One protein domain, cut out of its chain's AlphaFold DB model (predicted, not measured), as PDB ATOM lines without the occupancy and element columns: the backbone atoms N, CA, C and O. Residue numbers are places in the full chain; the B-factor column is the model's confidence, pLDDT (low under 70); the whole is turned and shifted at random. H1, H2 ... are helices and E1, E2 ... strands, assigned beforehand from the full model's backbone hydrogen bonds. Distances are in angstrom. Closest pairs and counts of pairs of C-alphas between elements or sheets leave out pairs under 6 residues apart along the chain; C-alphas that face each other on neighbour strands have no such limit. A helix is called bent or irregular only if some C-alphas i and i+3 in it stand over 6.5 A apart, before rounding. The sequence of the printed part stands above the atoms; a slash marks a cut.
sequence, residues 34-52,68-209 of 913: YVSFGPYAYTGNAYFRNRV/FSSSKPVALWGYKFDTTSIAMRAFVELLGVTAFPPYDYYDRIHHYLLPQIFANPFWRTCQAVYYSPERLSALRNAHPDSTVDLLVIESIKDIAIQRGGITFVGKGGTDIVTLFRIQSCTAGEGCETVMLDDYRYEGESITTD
ATOM      1  N   TYR A  34       9.052   4.421  95.840       90.00
ATOM      2  CA  TYR A  34       7.649   4.306  96.238       90.00
ATOM      3  C   TYR A  34       7.399   5.038  97.556       90.00
ATOM      4  O   TYR A  34       8.147   4.845  98.515       90.00
ATOM      5  N   VAL A  35       6.330   5.829  97.642       86.38
ATOM      6  CA  VAL A  35       5.846   6.384  98.911       86.38
ATOM      7  C   VAL A  35       5.215   5.258  99.722       86.38
ATOM      8  O   VAL A  35       4.172   4.728  99.345       86.38
ATOM      9  N   SER A  36       5.847   4.895 100.836       80.06
ATOM     10  CA  SER A  36       5.292   3.966 101.828       80.06
ATOM     11  C   SER A  36       4.194   4.627 102.657       80.06
ATOM     12  O   SER A  36       3.184   4.009 102.989       80.06
ATOM     13  N   PHE A  37       4.413   5.894 103.002       73.88
ATOM     14  CA  PHE A  37       3.647   6.616 104.002       73.88
ATOM     15  C   PHE A  37       3.655   8.107 103.672       73.88
ATOM     16  O   PHE A  37       4.705   8.674 103.366       73.88
ATOM     17  N   GLY A  38       2.492   8.743 103.787       67.44
ATOM     18  CA  GLY A  38       2.332  10.180 103.606       67.44
ATOM     19  C   GLY A  38       2.203  10.637 102.146       67.44
ATOM     20  O   GLY A  38       1.911   9.821 101.271       67.44
ATOM     21  N   PRO A  39       2.370  11.947 101.884       63.94
ATOM     22  CA  PRO A  39       2.601  12.994 102.883       63.94
ATOM     23  C   PRO A  39       1.389  13.155 103.813       63.94
ATOM     24  O   PRO A  39       0.279  13.422 103.356       63.94
ATOM     25  N   TYR A  40       1.592  12.995 105.123       65.56
ATOM     26  CA  TYR A  40       0.570  13.314 106.123       65.56
ATOM     27  C   TYR A  40       0.870  14.679 106.719       65.56
ATOM     28  O   TYR A  40       1.933  14.863 107.304       65.56
ATOM     29  N   ALA A  41      -0.077  15.607 106.587       66.06
ATOM     30  CA  ALA A  41      -0.067  16.883 107.289       66.06
ATOM     31  C   ALA A  41      -1.029  16.801 108.481       66.06
ATOM     32  O   ALA A  41      -2.201  16.463 108.296       66.06
ATOM     33  N   TYR A  42      -0.561  17.103 109.692       66.69
ATOM     34  CA  TYR A  42      -1.402  17.086 110.888       66.69
ATOM     35  C   TYR A  42      -1.050  18.212 111.868       66.69
ATOM     36  O   TYR A  42       0.098  18.646 111.962       66.69
ATOM     37  N   THR A  43      -2.058  18.697 112.600       65.12
ATOM     38  CA  THR A  43      -1.854  19.630 113.718       65.12
ATOM     39  C   THR A  43      -1.347  18.850 114.926       65.12
ATOM     40  O   THR A  43      -2.011  17.890 115.331       65.12
ATOM     41  N   GLY A  44      -0.238  19.279 115.516       68.50
ATOM     42  CA  GLY A  44       0.179  18.908 116.862       68.50
ATOM     43  C   GLY A  44      -0.695  19.617 117.901       68.50
ATOM     44  O   GLY A  44      -1.912  19.407 117.947       68.50
ATOM     45  N   ASN A  45      -0.082  20.470 118.721       70.25
ATOM     46  CA  ASN A  45      -0.774  21.239 119.756       70.25
ATOM     47  C   ASN A  45      -0.729  22.742 119.474       70.25
ATOM     48  O   ASN A  45       0.341  23.291 119.219       70.25
ATOM     49  N   ALA A  46      -1.870  23.403 119.671       69.75
ATOM     50  CA  ALA A  46      -1.931  24.846 119.855       69.75
ATOM     51  C   ALA A  46      -1.955  25.152 121.359       69.75
ATOM     52  O   ALA A  46      -2.862  24.708 122.070       69.75
ATOM     53  N   TYR A  47      -0.966  25.907 121.832       76.25
ATOM     54  CA  TYR A  47      -0.855  26.397 123.201       76.25
ATOM     55  C   TYR A  47      -1.261  27.867 123.253       76.25
ATOM     56  O   TYR A  47      -0.708  28.697 122.529       76.25
ATOM     57  N   PHE A  48      -2.187  28.187 124.149       78.25
ATOM     58  CA  PHE A  48      -2.674  29.540 124.383       78.25
ATOM     59  C   PHE A  48      -2.213  30.007 125.758       78.25
ATOM     60  O   PHE A  48      -2.362  29.285 126.752       78.25
ATOM     61  N   ARG A  49      -1.664  31.223 125.827       76.44
ATOM     62  CA  ARG A  49      -1.337  31.865 127.100       76.44
ATOM     63  C   ARG A  49      -2.632  32.376 127.727       76.44
ATOM     64  O   ARG A  49      -3.208  33.361 127.264       76.44
ATOM     65  N   ASN A  50      -3.110  31.704 128.773       71.69
ATOM     66  CA  ASN A  50      -4.310  32.144 129.475       71.69
ATOM     67  C   ASN A  50      -3.992  33.396 130.298       71.69
ATOM     68  O   ASN A  50      -3.460  33.299 131.403       71.69
ATOM     69  N   ARG A  51      -4.382  34.577 129.802       64.44
ATOM     70  CA  ARG A  51      -4.526  35.759 130.660       64.44
ATOM     71  C   ARG A  51      -5.651  35.488 131.663       64.44
ATOM     72  O   ARG A  51      -6.828  35.684 131.355       64.44
ATOM     73  N   VAL A  52      -5.287  35.040 132.864       60.34
ATOM     74  CA  VAL A  52      -6.195  35.018 134.014       60.34
ATOM     75  C   VAL A  52      -6.612  36.463 134.262       60.34
ATOM     76  O   VAL A  52      -5.805  37.279 134.696       60.34
ATOM     77  N   PHE A  68      -0.099  27.917 130.459       63.56
ATOM     78  CA  PHE A  68      -0.383  27.596 129.064       63.56
ATOM     79  C   PHE A  68      -1.425  26.479 129.016       63.56
ATOM     80  O   PHE A  68      -1.204  25.393 129.553       63.56
ATOM     81  N   SER A  69      -2.554  26.729 128.352       64.06
ATOM     82  CA  SER A  69      -3.548  25.687 128.089       64.06
ATOM     83  C   SER A  69      -3.478  25.240 126.632       64.06
ATOM     84  O   SER A  69      -3.348  26.059 125.722       64.06
ATOM     85  N   SER A  70      -3.543  23.926 126.407       68.25
ATOM     86  CA  SER A  70      -3.727  23.364 125.068       68.25
ATOM     87  C   SER A  70      -5.217  23.166 124.822       68.25
ATOM     88  O   SER A  70      -5.906  22.558 125.644       68.25
ATOM     89  N   SER A  71      -5.722  23.646 123.684       58.34
ATOM     90  CA  SER A  71      -7.151  23.545 123.331       58.34
ATOM     91  C   SER A  71      -7.605  22.117 123.003       58.34
ATOM     92  O   SER A  71      -8.803  21.840 122.927       58.34
ATOM     93  N   LYS A  72      -6.651  21.200 122.816       59.78
ATOM     94  CA  LYS A  72      -6.875  19.767 122.617       59.78
ATOM     95  C   LYS A  72      -6.086  18.991 123.679       59.78
ATOM     96  O   LYS A  72      -4.944  19.375 123.959       59.78
ATOM     97  N   PRO A  73      -6.623  17.883 124.233       54.81
ATOM     98  CA  PRO A  73      -5.771  16.909 124.905       54.81
ATOM     99  C   PRO A  73      -4.712  16.466 123.897       54.81
ATOM    100  O   PRO A  73      -5.059  16.185 122.748       54.81
ATOM    101  N   VAL A  74      -3.440  16.458 124.307       52.84
ATOM    102  CA  VAL A  74      -2.327  16.180 123.393       52.84
ATOM    103  C   VAL A  74      -2.611  14.875 122.666       52.84
ATOM    104  O   VAL A  74      -2.709  13.820 123.298       52.84
ATOM    105  N   ALA A  75      -2.756  14.953 121.345       44.66
ATOM    106  CA  ALA A  75      -2.854  13.771 120.514       44.66
ATOM    107  C   ALA A  75      -1.480  13.100 120.558       44.66
ATOM    108  O   ALA A  75      -0.578  13.443 119.796       44.66
ATOM    109  N   LEU A  76      -1.303  12.201 121.529       47.47
ATOM    110  CA  LEU A  76      -0.075  11.453 121.750       47.47
ATOM    111  C   LEU A  76       0.068  10.382 120.670       47.47
ATOM    112  O   LEU A  76      -0.094   9.188 120.917       47.47
ATOM    113  N   TRP A  77       0.383  10.839 119.456       47.31
ATOM    114  CA  TRP A  77       0.909   9.997 118.399       47.31
ATOM    115  C   TRP A  77       2.264   9.467 118.882       47.31
ATOM    116  O   TRP A  77       3.320  10.059 118.675       47.31
ATOM    117  N   GLY A  78       2.240   8.279 119.487       47.22
ATOM    118  CA  GLY A  78       3.235   7.311 119.062       47.22
ATOM    119  C   GLY A  78       3.091   7.186 117.539       47.22
ATOM    120  O   GLY A  78       1.984   7.178 117.020       47.22
ATOM    121  N   TYR A  79       4.149   6.952 116.776       48.66
ATOM    122  CA  TYR A  79       4.907   5.726 117.004       48.66
ATOM    123  C   TYR A  79       6.087   5.558 116.016       48.66
ATOM    124  O   TYR A  79       6.589   4.467 115.763       48.66
ATOM    125  N   LYS A  80       6.641   6.655 115.505       45.25
ATOM    126  CA  LYS A  80       7.895   6.609 114.725       45.25
ATOM    127  C   LYS A  80       8.718   7.848 114.989       45.25
ATOM    128  O   LYS A  80       9.865   7.780 115.431       45.25
ATOM    129  N   PHE A  81       8.014   8.953 114.881       47.31
ATOM    130  CA  PHE A  81       8.195  10.147 115.670       47.31
ATOM    131  C   PHE A  81       7.304   9.993 116.905       47.31
ATOM    132  O   PHE A  81       6.324   9.246 116.889       47.31
ATOM    133  N   ASP A  82       7.723  10.581 118.014       45.38
ATOM    134  CA  ASP A  82       6.831  10.767 119.155       45.38
ATOM    135  C   ASP A  82       6.009  12.047 118.887       45.38
ATOM    136  O   ASP A  82       6.264  12.764 117.913       45.38
ATOM    137  N   THR A  83       5.178  12.470 119.836       45.03
ATOM    138  CA  THR A  83       4.833  13.899 119.999       45.03
ATOM    139  C   THR A  83       6.056  14.810 120.033       45.03
ATOM    140  O   THR A  83       5.951  16.012 119.822       45.03
ATOM    141  N   THR A  84       7.242  14.239 120.181       55.56
ATOM    142  CA  THR A  84       8.530  14.867 119.953       55.56
ATOM    143  C   THR A  84       9.231  14.185 118.769       55.56
ATOM    144  O   THR A  84       9.759  13.066 118.890       55.56
ATOM    145  N   SER A  85       9.250  14.867 117.618       65.19
ATOM    146  CA  SER A  85      10.094  14.520 116.465       65.19
ATOM    147  C   SER A  85      11.522  14.171 116.911       65.19
ATOM    148  O   SER A  85      12.014  14.688 117.917       65.19
ATOM    149  N   ILE A  86      12.217  13.299 116.175       72.50
ATOM    150  CA  ILE A  86      13.629  13.009 116.475       72.50
ATOM    151  C   ILE A  86      14.486  14.269 116.278       72.50
ATOM    152  O   ILE A  86      15.397  14.491 117.071       72.50
ATOM    153  N   ALA A  87      14.151  15.136 115.314       76.75
ATOM    154  CA  ALA A  87      14.795  16.441 115.198       76.75
ATOM    155  C   ALA A  87      14.435  17.354 116.374       76.75
ATOM    156  O   ALA A  87      15.335  17.946 116.959       76.75
ATOM    157  N   MET A  88      13.164  17.412 116.790       77.94
ATOM    158  CA  MET A  88      12.773  18.209 117.964       77.94
ATOM    159  C   MET A  88      13.521  17.760 119.229       77.94
ATOM    160  O   MET A  88      14.028  18.602 119.961       77.94
ATOM    161  N   ARG A  89      13.674  16.445 119.452       77.56
ATOM    162  CA  ARG A  89      14.497  15.885 120.542       77.56
ATOM    163  C   ARG A  89      15.971  16.267 120.415       77.56
ATOM    164  O   ARG A  89      16.559  16.704 121.398       77.56
ATOM    165  N   ALA A  90      16.551  16.156 119.220       79.06
ATOM    166  CA  ALA A  90      17.940  16.545 118.983       79.06
ATOM    167  C   ALA A  90      18.173  18.047 119.239       79.06
ATOM    168  O   ALA A  90      19.171  18.407 119.857       79.06
ATOM    169  N   PHE A  91      17.247  18.922 118.833       81.12
ATOM    170  CA  PHE A  91      17.328  20.357 119.120       81.12
ATOM    171  C   PHE A  91      17.101  20.676 120.602       81.12
ATOM    172  O   PHE A  91      17.825  21.499 121.148       81.12
ATOM    173  N   VAL A  92      16.168  20.002 121.277       81.31
ATOM    174  CA  VAL A  92      15.968  20.108 122.735       81.31
ATOM    175  C   VAL A  92      17.234  19.764 123.508       81.31
ATOM    176  O   VAL A  92      17.631  20.521 124.390       81.31
ATOM    177  N   GLU A  93      17.870  18.640 123.179       82.00
ATOM    178  CA  GLU A  93      19.067  18.164 123.872       82.00
ATOM    179  C   GLU A  93      20.278  19.052 123.545       82.00
ATOM    180  O   GLU A  93      21.019  19.432 124.448       82.00
ATOM    181  N   LEU A  94      20.414  19.494 122.287       83.75
ATOM    182  CA  LEU A  94      21.432  20.462 121.861       83.75
ATOM    183  C   LEU A  94      21.293  21.832 122.551       83.75
ATOM    184  O   LEU A  94      22.299  22.482 122.828       83.75
ATOM    185  N   LEU A  95      20.060  22.277 122.805       84.69
ATOM    186  CA  LEU A  95      19.751  23.549 123.467       84.69
ATOM    187  C   LEU A  95      19.631  23.422 124.998       84.69
ATOM    188  O   LEU A  95      19.423  24.429 125.670       84.69
ATOM    189  N   GLY A  96      19.759  22.214 125.559       82.69
ATOM    190  CA  GLY A  96      19.676  21.971 127.001       82.69
ATOM    191  C   GLY A  96      18.299  22.252 127.618       82.69
ATOM    192  O   GLY A  96      18.226  22.678 128.770       82.69
ATOM    193  N   VAL A  97      17.203  22.045 126.878       80.38
ATOM    194  CA  VAL A  97      15.837  22.373 127.335       80.38
ATOM    195  C   VAL A  97      15.354  21.355 128.379       80.38
ATOM    196  O   VAL A  97      14.729  20.347 128.058       80.38
ATOM    197  N   THR A  98      15.624  21.637 129.655       75.56
ATOM    198  CA  THR A  98      15.324  20.760 130.806       75.56
ATOM    199  C   THR A  98      13.836  20.546 131.085       75.56
ATOM    200  O   THR A  98      13.476  19.552 131.709       75.56
ATOM    201  N   ALA A  99      12.966  21.448 130.621       69.19
ATOM    202  CA  ALA A  99      11.512  21.316 130.739       69.19
ATOM    203  C   ALA A  99      10.917  20.248 129.798       69.19
ATOM    204  O   ALA A  99       9.737  19.914 129.902       69.19
ATOM    205  N   PHE A 100      11.710  19.723 128.861       65.94
ATOM    206  CA  PHE A 100      11.278  18.677 127.946       65.94
ATOM    207  C   PHE A 100      11.388  17.300 128.624       65.94
ATOM    208  O   PHE A 100      12.432  17.005 129.212       65.94
ATOM    209  N   PRO A 101      10.360  16.432 128.557       61.22
ATOM    210  CA  PRO A 101      10.410  15.147 129.249       61.22
ATOM    211  C   PRO A 101      11.565  14.255 128.754       61.22
ATOM    212  O   PRO A 101      11.849  14.225 127.556       61.22
ATOM    213  N   PRO A 102      12.225  13.481 129.634       55.62
ATOM    214  CA  PRO A 102      13.162  12.449 129.207       55.62
ATOM    215  C   PRO A 102      12.404  11.270 128.576       55.62
ATOM    216  O   PRO A 102      11.466  10.737 129.171       55.62
ATOM    217  N   TYR A 103      12.822  10.843 127.380       56.91
ATOM    218  CA  TYR A 103      12.134   9.805 126.603       56.91
ATOM    219  C   TYR A 103      12.993   8.568 126.359       56.91
ATOM    220  O   TYR A 103      13.866   8.544 125.488       56.91
ATOM    221  N   ASP A 104      12.632   7.483 127.028       46.56
ATOM    222  CA  ASP A 104      13.125   6.153 126.715       46.56
ATOM    223  C   ASP A 104      12.049   5.397 125.902       46.56
ATOM    224  O   ASP A 104      11.072   4.977 126.496       46.56
ATOM    225  N   TYR A 105      12.237   5.194 124.567       46.72
ATOM    226  CA  TYR A 105      11.410   4.353 123.652       46.72
ATOM    227  C   TYR A 105      12.095   3.457 122.489       46.72
ATOM    228  O   TYR A 105      12.244   3.940 121.382       46.72
ATOM    229  N   TYR A 106      12.382   2.131 122.659       43.44
ATOM    230  CA  TYR A 106      13.068   0.999 121.928       43.44
ATOM    231  C   TYR A 106      12.019   0.179 121.158       43.44
ATOM    232  O   TYR A 106      10.982  -0.185 121.701       43.44
ATOM    233  N   ASP A 107      12.312  -0.246 119.938       51.03
ATOM    234  CA  ASP A 107      11.232  -0.644 119.030       51.03
ATOM    235  C   ASP A 107      10.633  -2.063 119.208       51.03
ATOM    236  O   ASP A 107       9.450  -2.258 118.939       51.03
ATOM    237  N   ARG A 108      11.411  -3.087 119.605       63.22
ATOM    238  CA  ARG A 108      11.011  -4.512 119.453       63.22
ATOM    239  C   ARG A 108      11.478  -5.391 120.611       63.22
ATOM    240  O   ARG A 108      12.537  -5.134 121.178       63.22
ATOM    241  N   ILE A 109      10.762  -6.486 120.897       66.94
ATOM    242  CA  ILE A 109      11.122  -7.432 121.977       66.94
ATOM    243  C   ILE A 109      12.560  -7.960 121.816       66.94
ATOM    244  O   ILE A 109      13.292  -8.058 122.796       66.94
ATOM    245  N   HIS A 110      13.012  -8.241 120.589       67.81
ATOM    246  CA  HIS A 110      14.387  -8.696 120.357       67.81
ATOM    247  C   HIS A 110      15.456  -7.607 120.569       67.81
ATOM    248  O   HIS A 110      16.566  -7.940 120.981       67.81
ATOM    249  N   HIS A 111      15.131  -6.322 120.361       67.12
ATOM    250  CA  HIS A 111      16.025  -5.214 120.723       67.12
ATOM    251  C   HIS A 111      16.197  -5.122 122.244       67.12
ATOM    252  O   HIS A 111      17.298  -4.865 122.709       67.12
ATOM    253  N   TYR A 112      15.130  -5.372 123.009       69.81
ATOM    254  CA  TYR A 112      15.181  -5.389 124.471       69.81
ATOM    255  C   TYR A 112      15.948  -6.605 125.019       69.81
ATOM    256  O   TYR A 112      16.802  -6.462 125.889       69.81
ATOM    257  N   LEU A 113      15.680  -7.807 124.493       71.38
ATOM    258  CA  LEU A 113      16.318  -9.041 124.970       71.38
ATOM    259  C   LEU A 113      17.814  -9.119 124.628       71.38
ATOM    260  O   LEU A 113      18.592  -9.647 125.419       71.38
ATOM    261  N   LEU A 114      18.210  -8.666 123.435       77.56
ATOM    262  CA  LEU A 114      19.564  -8.835 122.897       77.56
ATOM    263  C   LEU A 114      20.017  -7.580 122.119       77.56
ATOM    264  O   LEU A 114      20.289  -7.665 120.916       77.56
ATOM    265  N   PRO A 115      20.132  -6.408 122.779       72.38
ATOM    266  CA  PRO A 115      20.404  -5.135 122.110       72.38
ATOM    267  C   PRO A 115      21.676  -5.176 121.262       72.38
ATOM    268  O   PRO A 115      21.648  -4.750 120.119       72.38
ATOM    269  N   GLN A 116      22.760  -5.793 121.739       77.25
ATOM    270  CA  GLN A 116      24.024  -5.874 120.989       77.25
ATOM    271  C   GLN A 116      23.936  -6.689 119.680       77.25
ATOM    272  O   GLN A 116      24.783  -6.546 118.807       77.25
ATOM    273  N   ILE A 117      22.925  -7.554 119.526       75.56
ATOM    274  CA  ILE A 117      22.740  -8.392 118.327       75.56
ATOM    275  C   ILE A 117      21.803  -7.718 117.319       75.56
ATOM    276  O   ILE A 117      21.965  -7.900 116.108       75.56
ATOM    277  N   PHE A 118      20.822  -6.951 117.799       74.50
ATOM    278  CA  PHE A 118      19.757  -6.394 116.964       74.50
ATOM    279  C   PHE A 118      19.746  -4.863 116.866       74.50
ATOM    280  O   PHE A 118      19.015  -4.350 116.027       74.50
ATOM    281  N   ALA A 119      20.511  -4.126 117.677       69.81
ATOM    282  CA  ALA A 119      20.561  -2.668 117.606       69.81
ATOM    283  C   ALA A 119      20.975  -2.215 116.203       69.81
ATOM    284  O   ALA A 119      22.053  -2.543 115.712       69.81
ATOM    285  N   ASN A 120      20.094  -1.439 115.579       68.25
ATOM    286  CA  ASN A 120      20.315  -0.836 114.278       68.25
ATOM    287  C   ASN A 120      20.474   0.673 114.500       68.25
ATOM    288  O   ASN A 120      19.455   1.359 114.636       68.25
ATOM    289  N   PRO A 121      21.710   1.199 114.602       67.69
ATOM    290  CA  PRO A 121      21.912   2.640 114.592       67.69
ATOM    291  C   PRO A 121      21.391   3.196 113.265       67.69
ATOM    292  O   PRO A 121      21.560   2.583 112.210       67.69
ATOM    293  N   PHE A 122      20.739   4.351 113.321       67.56
ATOM    294  CA  PHE A 122      20.297   5.084 112.144       67.56
ATOM    295  C   PHE A 122      20.645   6.557 112.326       67.56
ATOM    296  O   PHE A 122      20.574   7.087 113.436       67.56
ATOM    297  N   TRP A 123      21.003   7.206 111.226       72.50
ATOM    298  CA  TRP A 123      21.413   8.602 111.209       72.50
ATOM    299  C   TRP A 123      20.285   9.484 110.671       72.50
ATOM    300  O   TRP A 123      19.413   9.031 109.919       72.50
ATOM    301  N   ARG A 124      20.269  10.739 111.119       73.69
ATOM    302  CA  ARG A 124      19.333  11.771 110.675       73.69
ATOM    303  C   ARG A 124      20.060  13.095 110.569       73.69
ATOM    304  O   ARG A 124      20.575  13.593 111.568       73.69
ATOM    305  N   THR A 125      20.012  13.688 109.388       76.19
ATOM    306  CA  THR A 125      20.382  15.085 109.196       76.19
ATOM    307  C   THR A 125      19.193  15.939 109.623       76.19
ATOM    308  O   THR A 125      18.076  15.735 109.148       76.19
ATOM    309  N   CYS A 126      19.410  16.858 110.563       81.19
ATOM    310  CA  CYS A 126      18.370  17.745 111.080       81.19
ATOM    311  C   CYS A 126      18.808  19.198 110.882       81.19
ATOM    312  O   CYS A 126      19.913  19.560 111.284       81.19
ATOM    313  N   GLN A 127      17.947  20.024 110.289       81.38
ATOM    314  CA  GLN A 127      18.183  21.453 110.096       81.38
ATOM    315  C   GLN A 127      17.008  22.272 110.630       81.38
ATOM    316  O   GLN A 127      15.868  21.819 110.604       81.38
ATOM    317  N   ALA A 128      17.290  23.473 111.128       80.56
ATOM    318  CA  ALA A 128      16.283  24.401 111.623       80.56
ATOM    319  C   ALA A 128      16.443  25.746 110.910       80.56
ATOM    320  O   ALA A 128      17.512  26.355 110.949       80.56
ATOM    321  N   VAL A 129      15.377  26.198 110.253       80.44
ATOM    322  CA  VAL A 129      15.314  27.448 109.497       80.44
ATOM    323  C   VAL A 129      14.325  28.377 110.190       80.44
ATOM    324  O   VAL A 129      13.122  28.118 110.228       80.44
ATOM    325  N   TYR A 130      14.849  29.462 110.754       79.31
ATOM    326  CA  TYR A 130      14.054  30.518 111.370       79.31
ATOM    327  C   TYR A 130      13.759  31.623 110.354       79.31
ATOM    328  O   TYR A 130      14.674  32.153 109.715       79.31
ATOM    329  N   TYR A 131      12.490  32.003 110.234       76.06
ATOM    330  CA  TYR A 131      12.047  33.153 109.460       76.06
ATOM    331  C   TYR A 131      11.586  34.240 110.429       76.06
ATOM    332  O   TYR A 131      10.679  34.030 111.233       76.06
ATOM    333  N   SER A 132      12.239  35.399 110.352       71.56
ATOM    334  CA  SER A 132      11.976  36.540 111.226       71.56
ATOM    335  C   SER A 132      10.674  37.267 110.843       71.56
ATOM    336  O   SER A 132      10.223  37.160 109.690       71.56
ATOM    337  N   PRO A 133      10.066  38.037 111.764       65.00
ATOM    338  CA  PRO A 133       8.775  38.671 111.519       65.00
ATOM    339  C   PRO A 133       8.835  39.757 110.435       65.00
ATOM    340  O   PRO A 133       7.810  40.034 109.814       65.00
ATOM    341  N   GLU A 134      10.008  40.328 110.131       64.56
ATOM    342  CA  GLU A 134      10.219  41.225 108.983       64.56
ATOM    343  C   GLU A 134      10.107  40.457 107.661       64.56
ATOM    344  O   GLU A 134       9.479  40.931 106.717       64.56
ATOM    345  N   ARG A 135      10.658  39.238 107.593       59.75
ATOM    346  CA  ARG A 135      10.612  38.391 106.391       59.75
ATOM    347  C   ARG A 135       9.226  37.781 106.168       59.75
ATOM    348  O   ARG A 135       8.815  37.606 105.024       59.75
ATOM    349  N   LEU A 136       8.497  37.507 107.249       68.62
ATOM    350  CA  LEU A 136       7.093  37.085 107.219       68.62
ATOM    351  C   LEU A 136       6.122  38.257 107.002       68.62
ATOM    352  O   LEU A 136       5.007  38.025 106.539       68.62
ATOM    353  N   SER A 137       6.522  39.510 107.267       60.47
ATOM    354  CA  SER A 137       5.643  40.688 107.149       60.47
ATOM    355  C   SER A 137       5.006  40.848 105.762       60.47
ATOM    356  O   SER A 137       3.842  41.227 105.664       60.47
ATOM    357  N   ALA A 138       5.712  40.448 104.698       59.84
ATOM    358  CA  ALA A 138       5.205  40.460 103.326       59.84
ATOM    359  C   ALA A 138       3.978  39.543 103.114       59.84
ATOM    360  O   ALA A 138       3.095  39.878 102.324       59.84
ATOM    361  N   LEU A 139       3.898  38.422 103.843       55.22
ATOM    362  CA  LEU A 139       2.728  37.530 103.913       55.22
ATOM    363  C   LEU A 139       1.695  38.017 104.947       55.22
ATOM    364  O   LEU A 139       0.492  37.822 104.782       55.22
ATOM    365  N   ARG A 140       2.167  38.684 106.006       56.44
ATOM    366  CA  ARG A 140       1.383  39.170 107.155       56.44
ATOM    367  C   ARG A 140       0.433  40.326 106.839       56.44
ATOM    368  O   ARG A 140      -0.405  40.648 107.672       56.44
ATOM    369  N   ASN A 141       0.486  40.895 105.635       62.69
ATOM    370  CA  ASN A 141      -0.481  41.892 105.155       62.69
ATOM    371  C   ASN A 141      -1.953  41.399 105.181       62.69
ATOM    372  O   ASN A 141      -2.863  42.210 105.057       62.69
ATOM    373  N   ALA A 142      -2.195  40.095 105.373       55.28
ATOM    374  CA  ALA A 142      -3.521  39.515 105.619       55.28
ATOM    375  C   ALA A 142      -3.973  39.506 107.104       55.28
ATOM    376  O   ALA A 142      -5.153  39.289 107.372       55.28
ATOM    377  N   HIS A 143      -3.069  39.737 108.066       59.44
ATOM    378  CA  HIS A 143      -3.327  39.717 109.517       59.44
ATOM    379  C   HIS A 143      -2.558  40.859 110.223       59.44
ATOM    380  O   HIS A 143      -1.488  40.623 110.792       59.44
ATOM    381  N   PRO A 144      -3.069  42.106 110.174       67.88
ATOM    382  CA  PRO A 144      -2.281  43.307 110.474       67.88
ATOM    383  C   PRO A 144      -1.808  43.432 111.933       67.88
ATOM    384  O   PRO A 144      -0.679  43.870 112.161       67.88
ATOM    385  N   ASP A 145      -2.618  43.007 112.906       75.25
ATOM    386  CA  ASP A 145      -2.442  43.363 114.329       75.25
ATOM    387  C   ASP A 145      -1.586  42.373 115.148       75.25
ATOM    388  O   ASP A 145      -1.501  42.469 116.373       75.25
ATOM    389  N   SER A 146      -0.955  41.395 114.494       68.50
ATOM    390  CA  SER A 146      -0.170  40.341 115.154       68.50
ATOM    391  C   SER A 146       1.187  40.160 114.488       68.50
ATOM    392  O   SER A 146       1.277  40.218 113.261       68.50
ATOM    393  N   THR A 147       2.248  39.917 115.262       75.06
ATOM    394  CA  THR A 147       3.519  39.432 114.707       75.06
ATOM    395  C   THR A 147       3.515  37.907 114.711       75.06
ATOM    396  O   THR A 147       3.014  37.271 115.637       75.06
ATOM    397  N   VAL A 148       4.042  37.315 113.641       76.75
ATOM    398  CA  VAL A 148       4.139  35.863 113.474       76.75
ATOM    399  C   VAL A 148       5.592  35.539 113.178       76.75
ATOM    400  O   VAL A 148       6.143  36.070 112.212       76.75
ATOM    401  N   ASP A 149       6.178  34.665 113.988       83.25
ATOM    402  CA  ASP A 149       7.462  34.026 113.718       83.25
ATOM    403  C   ASP A 149       7.226  32.591 113.243       83.25
ATOM    404  O   ASP A 149       6.282  31.923 113.679       83.25
ATOM    405  N   LEU A 150       8.117  32.104 112.381       85.25
ATOM    406  CA  LEU A 150       8.057  30.754 111.833       85.25
ATOM    407  C   LEU A 150       9.395  30.049 112.027       85.25
ATOM    408  O   LEU A 150      10.426  30.504 111.529       85.25
ATOM    409  N   LEU A 151       9.367  28.902 112.699       86.31
ATOM    410  CA  LEU A 151      10.498  27.990 112.792       86.31
ATOM    411  C   LEU A 151      10.154  26.692 112.061       86.31
ATOM    412  O   LEU A 151       9.258  25.965 112.479       86.31
ATOM    413  N   VAL A 152      10.884  26.397 110.987       85.38
ATOM    414  CA  VAL A 152      10.782  25.128 110.258       85.38
ATOM    415  C   VAL A 152      11.952  24.244 110.667       85.38
ATOM    416  O   VAL A 152      13.107  24.602 110.448       85.38
ATOM    417  N   ILE A 153      11.667  23.093 111.263       85.81
ATOM    418  CA  ILE A 153      12.638  22.065 111.629       85.81
ATOM    419  C   ILE A 153      12.449  20.894 110.670       85.81
ATOM    420  O   ILE A 153      11.439  20.203 110.729       85.81
ATOM    421  N   GLU A 154      13.423  20.649 109.807       84.69
ATOM    422  CA  GLU A 154      13.421  19.529 108.868       84.69
ATOM    423  C   GLU A 154      14.348  18.412 109.360       84.69
ATOM    424  O   GLU A 154      15.484  18.648 109.773       84.69
ATOM    425  N   SER A 155      13.862  17.175 109.288       83.69
ATOM    426  CA  SER A 155      14.592  15.943 109.561       83.69
ATOM    427  C   SER A 155      14.571  15.053 108.329       83.69
ATOM    428  O   SER A 155      13.528  14.504 107.968       83.69
ATOM    429  N   ILE A 156      15.739  14.826 107.736       81.88
ATOM    430  CA  ILE A 156      15.930  13.803 106.712       81.88
ATOM    431  C   ILE A 156      16.630  12.618 107.373       81.88
ATOM    432  O   ILE A 156      17.730  12.728 107.915       81.88
ATOM    433  N   LYS A 157      15.973  11.461 107.348       80.81
ATOM    434  CA  LYS A 157      16.579  10.179 107.684       80.81
ATOM    435  C   LYS A 157      17.321   9.662 106.463       80.81
ATOM    436  O   LYS A 157      16.699   9.408 105.428       80.81
ATOM    437  N   ASP A 158      18.618   9.439 106.634       76.12
ATOM    438  CA  ASP A 158      19.479   8.859 105.611       76.12
ATOM    439  C   ASP A 158      18.898   7.533 105.095       76.12
ATOM    440  O   ASP A 158      18.277   6.763 105.843       76.12
ATOM    441  N   ILE A 159      19.107   7.258 103.804       77.94
ATOM    442  CA  ILE A 159      18.595   6.049 103.154       77.94
ATOM    443  C   ILE A 159      19.264   4.826 103.785       77.94
ATOM    444  O   ILE A 159      20.400   4.471 103.473       77.94
ATOM    445  N   ALA A 160      18.528   4.161 104.672       80.44
ATOM    446  CA  ALA A 160      18.978   2.947 105.326       80.44
ATOM    447  C   ALA A 160      18.802   1.766 104.366       80.44
ATOM    448  O   ALA A 160      17.676   1.337 104.103       80.44
ATOM    449  N   ILE A 161      19.909   1.251 103.836       83.56
ATOM    450  CA  ILE A 161      19.942   0.116 102.916       83.56
ATOM    451  C   ILE A 161      19.804  -1.171 103.731       83.56
ATOM    452  O   ILE A 161      20.673  -1.499 104.541       83.56
ATOM    453  N   GLN A 162      18.745  -1.945 103.518       85.25
ATOM    454  CA  GLN A 162      18.662  -3.295 104.060       85.25
ATOM    455  C   GLN A 162      19.614  -4.221 103.289       85.25
ATOM    456  O   GLN A 162      19.372  -4.571 102.136       85.25
ATOM    457  N   ARG A 163      20.694  -4.658 103.941       81.44
ATOM    458  CA  ARG A 163      21.520  -5.786 103.488       81.44
ATOM    459  C   ARG A 163      20.964  -7.075 104.081       81.44
ATOM    460  O   ARG A 163      20.550  -7.090 105.234       81.44
ATOM    461  N   GLY A 164      20.995  -8.161 103.313       83.75
ATOM    462  CA  GLY A 164      20.410  -9.449 103.716       83.75
ATOM    463  C   GLY A 164      19.511 -10.091 102.666       83.75
ATOM    464  O   GLY A 164      18.757 -10.998 102.989       83.75
ATOM    465  N   GLY A 165      19.588  -9.645 101.419       88.25
ATOM    466  CA  GLY A 165      19.023 -10.339 100.275       88.25
ATOM    467  C   GLY A 165      19.749  -9.939  98.998       88.25
ATOM    468  O   GLY A 165      20.757  -9.233  99.056       88.25
ATOM    469  N   ILE A 166      19.242 -10.408  97.859       91.75
ATOM    470  CA  ILE A 166      19.763 -10.038  96.532       91.75
ATOM    471  C   ILE A 166      19.172  -8.704  96.051       91.75
ATOM    472  O   ILE A 166      19.864  -7.952  95.371       91.75
ATOM    473  N   THR A 167      17.926  -8.390  96.424       91.06
ATOM    474  CA  THR A 167      17.298  -7.106  96.080       91.06
ATOM    475  C   THR A 167      17.872  -5.952  96.885       91.06
ATOM    476  O   THR A 167      18.177  -6.074  98.076       91.06
ATOM    477  N   PHE A 168      17.975  -4.798  96.234       90.00
ATOM    478  CA  PHE A 168      18.223  -3.533  96.898       90.00
ATOM    479  C   PHE A 168      16.923  -3.030  97.532       90.00
ATOM    480  O   PHE A 168      15.877  -2.974  96.881       90.00
ATOM    481  N   VAL A 169      16.999  -2.634  98.802       91.12
ATOM    482  CA  VAL A 169      15.914  -1.959  99.522       91.12
ATOM    483  C   VAL A 169      16.517  -0.856 100.380       91.12
ATOM    484  O   VAL A 169      17.192  -1.140 101.365       91.12
ATOM    485  N   GLY A 170      16.282   0.399 100.014       89.50
ATOM    486  CA  GLY A 170      16.576   1.577 100.825       89.50
ATOM    487  C   GLY A 170      15.307   2.118 101.483       89.50
ATOM    488  O   GLY A 170      14.276   2.198 100.822       89.50
ATOM    489  N   LYS A 171      15.376   2.506 102.762       87.12
ATOM    490  CA  LYS A 171      14.284   3.162 103.510       87.12
ATOM    491  C   LYS A 171      14.704   4.574 103.927       87.12
ATOM    492  O   LYS A 171      15.390   4.722 104.948       87.12
ATOM    493  N   GLY A 172      14.291   5.580 103.159       84.50
ATOM    494  CA  GLY A 172      14.446   7.004 103.482       84.50
ATOM    495  C   GLY A 172      13.167   7.559 104.109       84.50
ATOM    496  O   GLY A 172      12.082   7.073 103.813       84.50
ATOM    497  N   GLY A 173      13.268   8.550 104.992       83.56
ATOM    498  CA  GLY A 173      12.085   9.137 105.630       83.56
ATOM    499  C   GLY A 173      12.292  10.594 106.001       83.56
ATOM    500  O   GLY A 173      13.394  10.981 106.383       83.56
ATOM    501  N   THR A 174      11.236  11.388 105.906       82.81
ATOM    502  CA  THR A 174      11.250  12.829 106.152       82.81
ATOM    503  C   THR A 174      10.216  13.207 107.203       82.81
ATOM    504  O   THR A 174       9.168  12.575 107.336       82.81
ATOM    505  N   ASP A 175      10.549  14.218 107.992       81.88
ATOM    506  CA  ASP A 175       9.698  14.790 109.031       81.88
ATOM    507  C   ASP A 175      10.015  16.280 109.124       81.88
ATOM    508  O   ASP A 175      11.174  16.656 109.289       81.88
ATOM    509  N   ILE A 176       8.999  17.116 108.938       83.38
ATOM    510  CA  ILE A 176       9.097  18.571 108.991       83.38
ATOM    511  C   ILE A 176       8.142  19.049 110.078       83.38
ATOM    512  O   ILE A 176       6.928  18.881 109.957       83.38
ATOM    513  N   VAL A 177       8.694  19.667 111.118       84.50
ATOM    514  CA  VAL A 177       7.948  20.316 112.198       84.50
ATOM    515  C   VAL A 177       7.987  21.820 111.975       84.50
ATOM    516  O   VAL A 177       9.053  22.425 111.908       84.50
ATOM    517  N   THR A 178       6.817  22.429 111.890       84.25
ATOM    518  CA  THR A 178       6.624  23.854 111.658       84.25
ATOM    519  C   THR A 178       5.983  24.461 112.897       84.25
ATOM    520  O   THR A 178       4.811  24.216 113.176       84.25
ATOM    521  N   LEU A 179       6.755  25.254 113.639       85.50
ATOM    522  CA  LEU A 179       6.283  25.970 114.818       85.50
ATOM    523  C   LEU A 179       5.959  27.418 114.449       85.50
ATOM    524  O   LEU A 179       6.828  28.157 113.977       85.50
ATOM    525  N   PHE A 180       4.716  27.822 114.694       84.44
ATOM    526  CA  PHE A 180       4.245  29.196 114.543       84.44
ATOM    527  C   PHE A 180       4.181  29.850 115.915       84.44
ATOM    528  O   PHE A 180       3.478  29.358 116.798       84.44
ATOM    529  N   ARG A 181       4.863  30.979 116.104       86.62
ATOM    530  CA  ARG A 181       4.746  31.783 117.325       86.62
ATOM    531  C   ARG A 181       4.027  33.080 116.990       86.62
ATOM    532  O   ARG A 181       4.551  33.879 116.222       86.62
ATOM    533  N   ILE A 182       2.848  33.291 117.566       83.25
ATOM    534  CA  ILE A 182       2.134  34.566 117.467       83.25
ATOM    535  C   ILE A 182       2.459  35.392 118.703       83.25
ATOM    536  O   ILE A 182       2.236  34.942 119.834       83.25
ATOM    537  N   GLN A 183       2.957  36.606 118.487       84.25
ATOM    538  CA  GLN A 183       3.200  37.565 119.553       84.25
ATOM    539  C   GLN A 183       2.295  38.793 119.409       84.25
ATOM    540  O   GLN A 183       1.945  39.221 118.306       84.25
ATOM    541  N   SER A 184       1.913  39.354 120.554       84.31
ATOM    542  CA  SER A 184       1.325  40.684 120.651       84.31
ATOM    543  C   SER A 184       2.394  41.616 121.202       84.31
ATOM    544  O   SER A 184       2.992  41.332 122.240       84.31
ATOM    545  N   CYS A 185       2.670  42.696 120.480       80.94
ATOM    546  CA  CYS A 185       3.644  43.703 120.875       80.94
ATOM    547  C   CYS A 185       2.897  44.995 121.205       80.94
ATOM    548  O   CYS A 185       2.353  45.630 120.299       80.94
ATOM    549  N   THR A 186       2.871  45.395 122.475       82.75
ATOM    550  CA  THR A 186       2.368  46.715 122.873       82.75
ATOM    551  C   THR A 186       3.492  47.746 122.782       82.75
ATOM    552  O   THR A 186       4.667  47.463 123.035       82.75
ATOM    553  N   ALA A 187       3.148  48.966 122.364       77.19
ATOM    554  CA  ALA A 187       4.117  50.037 122.156       77.19
ATOM    555  C   ALA A 187       4.699  50.516 123.500       77.19
ATOM    556  O   ALA A 187       4.121  51.371 124.162       77.19
ATOM    557  N   GLY A 188       5.852  49.960 123.882       76.62
ATOM    558  CA  GLY A 188       6.614  50.337 125.080       76.62
ATOM    559  C   GLY A 188       6.829  49.219 126.108       76.62
ATOM    560  O   GLY A 188       7.739  49.344 126.918       76.62
ATOM    561  N   GLU A 189       6.069  48.119 126.056       73.38
ATOM    562  CA  GLU A 189       6.125  47.043 127.076       73.38
ATOM    563  C   GLU A 189       6.733  45.724 126.555       73.38
ATOM    564  O   GLU A 189       6.887  44.762 127.304       73.38
ATOM    565  N   GLY A 190       7.132  45.682 125.280       78.94
ATOM    566  CA  GLY A 190       7.739  44.511 124.644       78.94
ATOM    567  C   GLY A 190       6.734  43.617 123.910       78.94
ATOM    568  O   GLY A 190       5.574  43.972 123.715       78.94
ATOM    569  N   CYS A 191       7.213  42.462 123.445       81.06
ATOM    570  CA  CYS A 191       6.412  41.476 122.718       81.06
ATOM    571  C   CYS A 191       6.170  40.240 123.587       81.06
ATOM    572  O   CYS A 191       7.117  39.545 123.956       81.06
ATOM    573  N   GLU A 192       4.905  39.929 123.858       82.62
ATOM    574  CA  GLU A 192       4.502  38.721 124.573       82.62
ATOM    575  C   GLU A 192       3.970  37.644 123.621       82.62
ATOM    576  O   GLU A 192       3.235  37.923 122.676       82.62
ATOM    577  N   THR A 193       4.318  36.383 123.875       83.06
ATOM    578  CA  THR A 193       3.794  35.251 123.098       83.06
ATOM    579  C   THR A 193       2.363  34.942 123.533       83.06
ATOM    580  O   THR A 193       2.132  34.565 124.681       83.06
ATOM    581  N   VAL A 194       1.411  35.073 122.610       82.25
ATOM    582  CA  VAL A 194      -0.020  34.816 122.854       82.25
ATOM    583  C   VAL A 194      -0.386  33.376 122.498       82.25
ATOM    584  O   VAL A 194      -1.131  32.721 123.229       82.25
ATOM    585  N   MET A 195       0.166  32.878 121.388       81.31
ATOM    586  CA  MET A 195      -0.105  31.545 120.858       81.31
ATOM    587  C   MET A 195       1.179  30.904 120.329       81.31
ATOM    588  O   MET A 195       1.992  31.567 119.681       81.31
ATOM    589  N   LEU A 196       1.333  29.606 120.571       82.06
ATOM    590  CA  LEU A 196       2.298  28.749 119.890       82.06
ATOM    591  C   LEU A 196       1.520  27.618 119.216       82.06
ATOM    592  O   LEU A 196       0.761  26.931 119.894       82.06
ATOM    593  N   ASP A 197       1.704  27.422 117.915       79.81
ATOM    594  CA  ASP A 197       1.071  26.346 117.146       79.81
ATOM    595  C   ASP A 197       2.125  25.439 116.506       79.81
ATOM    596  O   ASP A 197       3.241  25.872 116.216       79.81
ATOM    597  N   ASP A 198       1.764  24.181 116.290       80.94
ATOM    598  CA  ASP A 198       2.654  23.098 115.868       80.94
ATOM    599  C   ASP A 198       1.991  22.321 114.728       80.94
ATOM    600  O   ASP A 198       0.953  21.681 114.907       80.94
ATOM    601  N   TYR A 199       2.591  22.380 113.543       79.06
ATOM    602  CA  TYR A 199       2.164  21.653 112.350       79.06
ATOM    603  C   TYR A 199       3.251  20.691 111.903       79.06
ATOM    604  O   TYR A 199       4.429  21.038 111.903       79.06
ATOM    605  N   ARG A 200       2.859  19.492 111.471       79.62
ATOM    606  CA  ARG A 200       3.811  18.439 111.108       79.62
ATOM    607  C   ARG A 200       3.502  17.824 109.765       79.62
ATOM    608  O   ARG A 200       2.336  17.610 109.433       79.62
ATOM    609  N   TYR A 201       4.567  17.523 109.033       80.06
ATOM    610  CA  TYR A 201       4.535  16.864 107.738       80.06
ATOM    611  C   TYR A 201       5.469  15.662 107.776       80.06
ATOM    612  O   TYR A 201       6.680  15.822 107.897       80.06
ATOM    613  N   GLU A 202       4.916  14.461 107.647       77.88
ATOM    614  CA  GLU A 202       5.695  13.224 107.657       77.88
ATOM    615  C   GLU A 202       5.554  12.460 106.340       77.88
ATOM    616  O   GLU A 202       4.460  12.355 105.768       77.88
ATOM    617  N   GLY A 203       6.667  11.886 105.883       81.25
ATOM    618  CA  GLY A 203       6.737  11.059 104.686       81.25
ATOM    619  C   GLY A 203       7.743   9.919 104.828       81.25
ATOM    620  O   GLY A 203       8.760  10.032 105.511       81.25
ATOM    621  N   GLU A 204       7.483   8.803 104.154       83.75
ATOM    622  CA  GLU A 204       8.463   7.728 104.013       83.75
ATOM    623  C   GLU A 204       8.501   7.178 102.593       83.75
ATOM    624  O   GLU A 204       7.460   6.913 101.987       83.75
ATOM    625  N   SER A 205       9.714   6.963 102.085       87.31
ATOM    626  CA  SER A 205       9.970   6.385 100.774       87.31
ATOM    627  C   SER A 205      10.790   5.096 100.870       87.31
ATOM    628  O   SER A 205      11.731   4.959 101.660       87.31
ATOM    629  N   ILE A 206      10.426   4.132 100.028       90.81
ATOM    630  CA  ILE A 206      11.177   2.900  99.801       90.81
ATOM    631  C   ILE A 206      11.775   2.977  98.403       90.81
ATOM    632  O   ILE A 206      11.046   3.107  97.420       90.81
ATOM    633  N   THR A 207      13.089   2.824  98.300       91.44
ATOM    634  CA  THR A 207      13.779   2.624  97.023       91.44
ATOM    635  C   THR A 207      14.052   1.135  96.843       91.44
ATOM    636  O   THR A 207      14.771   0.561  97.658       91.44
ATOM    637  N   THR A 208      13.509   0.474  95.817       92.31
ATOM    638  CA  THR A 208      13.740  -0.967  95.609       92.31
ATOM    639  C   THR A 208      13.668  -1.431  94.156       92.31
ATOM    640  O   THR A 208      12.769  -1.055  93.410       92.31
ATOM    641  N   ASP A 209      14.596  -2.312  93.767       92.81
ATOM    642  CA  ASP A 209      14.660  -2.923  92.434       92.81
ATOM    643  C   ASP A 209      13.815  -4.207  92.290       92.81
ATOM    644  O   ASP A 209      13.873  -4.857  91.245       92.81
TER     645      ASP A 209
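This is residues 34 to 52 and 68 to 209 of the 913 residues of an uncharacterized protein of Pythium brassicum (UniProt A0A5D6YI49). A long, twisted antiparallel sheet makes the length of the model: E5, E6 and E7 run side by side, E4 is beside E5, and E1 and the short E2 follow one another along the other side of E7 from E6. The short helix H1 crosses over one face at E4 and E5, H4 sits at the sheet's level where E5 begins, and the small helices H2 and H3 lie off the sheet after a long loop. The printed part has 161 residues, in the order E1 E2 E3 H1 H2 H3 E4 H4 E5 E6 E7, and the class is mixed, helices and strands. The sheet is branched at E7, which has three neighbours, E1, E2 and E6. The whole is loose, with a radius of gyration of the C-alphas of 19.5 A, and only just a rod, spanning 66 by 33 by 27 A.

E5, residues 147 to 163, E6, residues 169 to 186, and E7, residues 190 to 208, form a meander, each strand the antiparallel neighbour of the one before. E5 and E6 are a hairpin, with N 153 and O 177 2.8 A apart. E6 and E7 are a hairpin too, with N 178 and O 199 2.8 A apart. E7 bends by 60 degrees at residue 194. On the other side of E7 from E6 lie E1, residues 34 to 43, with N 36 and O 204 2.8 A apart, and E2, residues 47 to 49, with N 47 and O 196 2.8 A apart. E3, residues 68 to 70, is an edge strand antiparallel to E2, with N 48 and O 69 2.9 A apart. E4, residues 124 to 131, is an edge strand antiparallel to E5, with N 129 and O 152 2.8 A apart. H1, residues 86 to 94, is on the sheet at a height of 9.3 A, over E4 and E5, and runs across the strands; its closest C-alphas to E4 are those of Ala 87 and Cys 126, 5.6 A. H4, residues 133 to 140, stands at the sheet's level; its closest C-alphas to E5 are those of Pro 133 and Asp 149, 5.3 A. H4 is only just irregular, with C-alphas 135 and 138 6.6 A apart. H2, residues 109 to 113, and H3, residues 115 to 118, are not on the sheet; they only just touch, and only at the corner, with 3 pairs of C-alphas within 8 A, the closest those of His 111 and Phe 118, 5.4 A. In H1 and H2 every O i to N i+4 pair is within hydrogen-bond range, in H4 2 of 4, and H3 is too short for one.

E1 begins at C-alpha 34 (7.649, 4.306, 96.238) and is 25.1 A long. E4 measures 22.6 A, E5 49.9 A, E6 55.7 A and H1 12.1 A. E7, 54.3 A long, ends at C-alpha 208 (13.740, -0.967, 95.609).

The C-alphas farthest apart are those of Ile 166 and Gly 188, 68.1 A. Residues 53 to 67 are not printed, and C-alphas 52 and 68 are 10.6 A apart across this cut. The links E3 to H1 and H1 to H2 are long. Mean pLDDT of the printed part is 73.4; 59 residues are under 70, among them 68 to 85, 99 to 112 and 133 to 144.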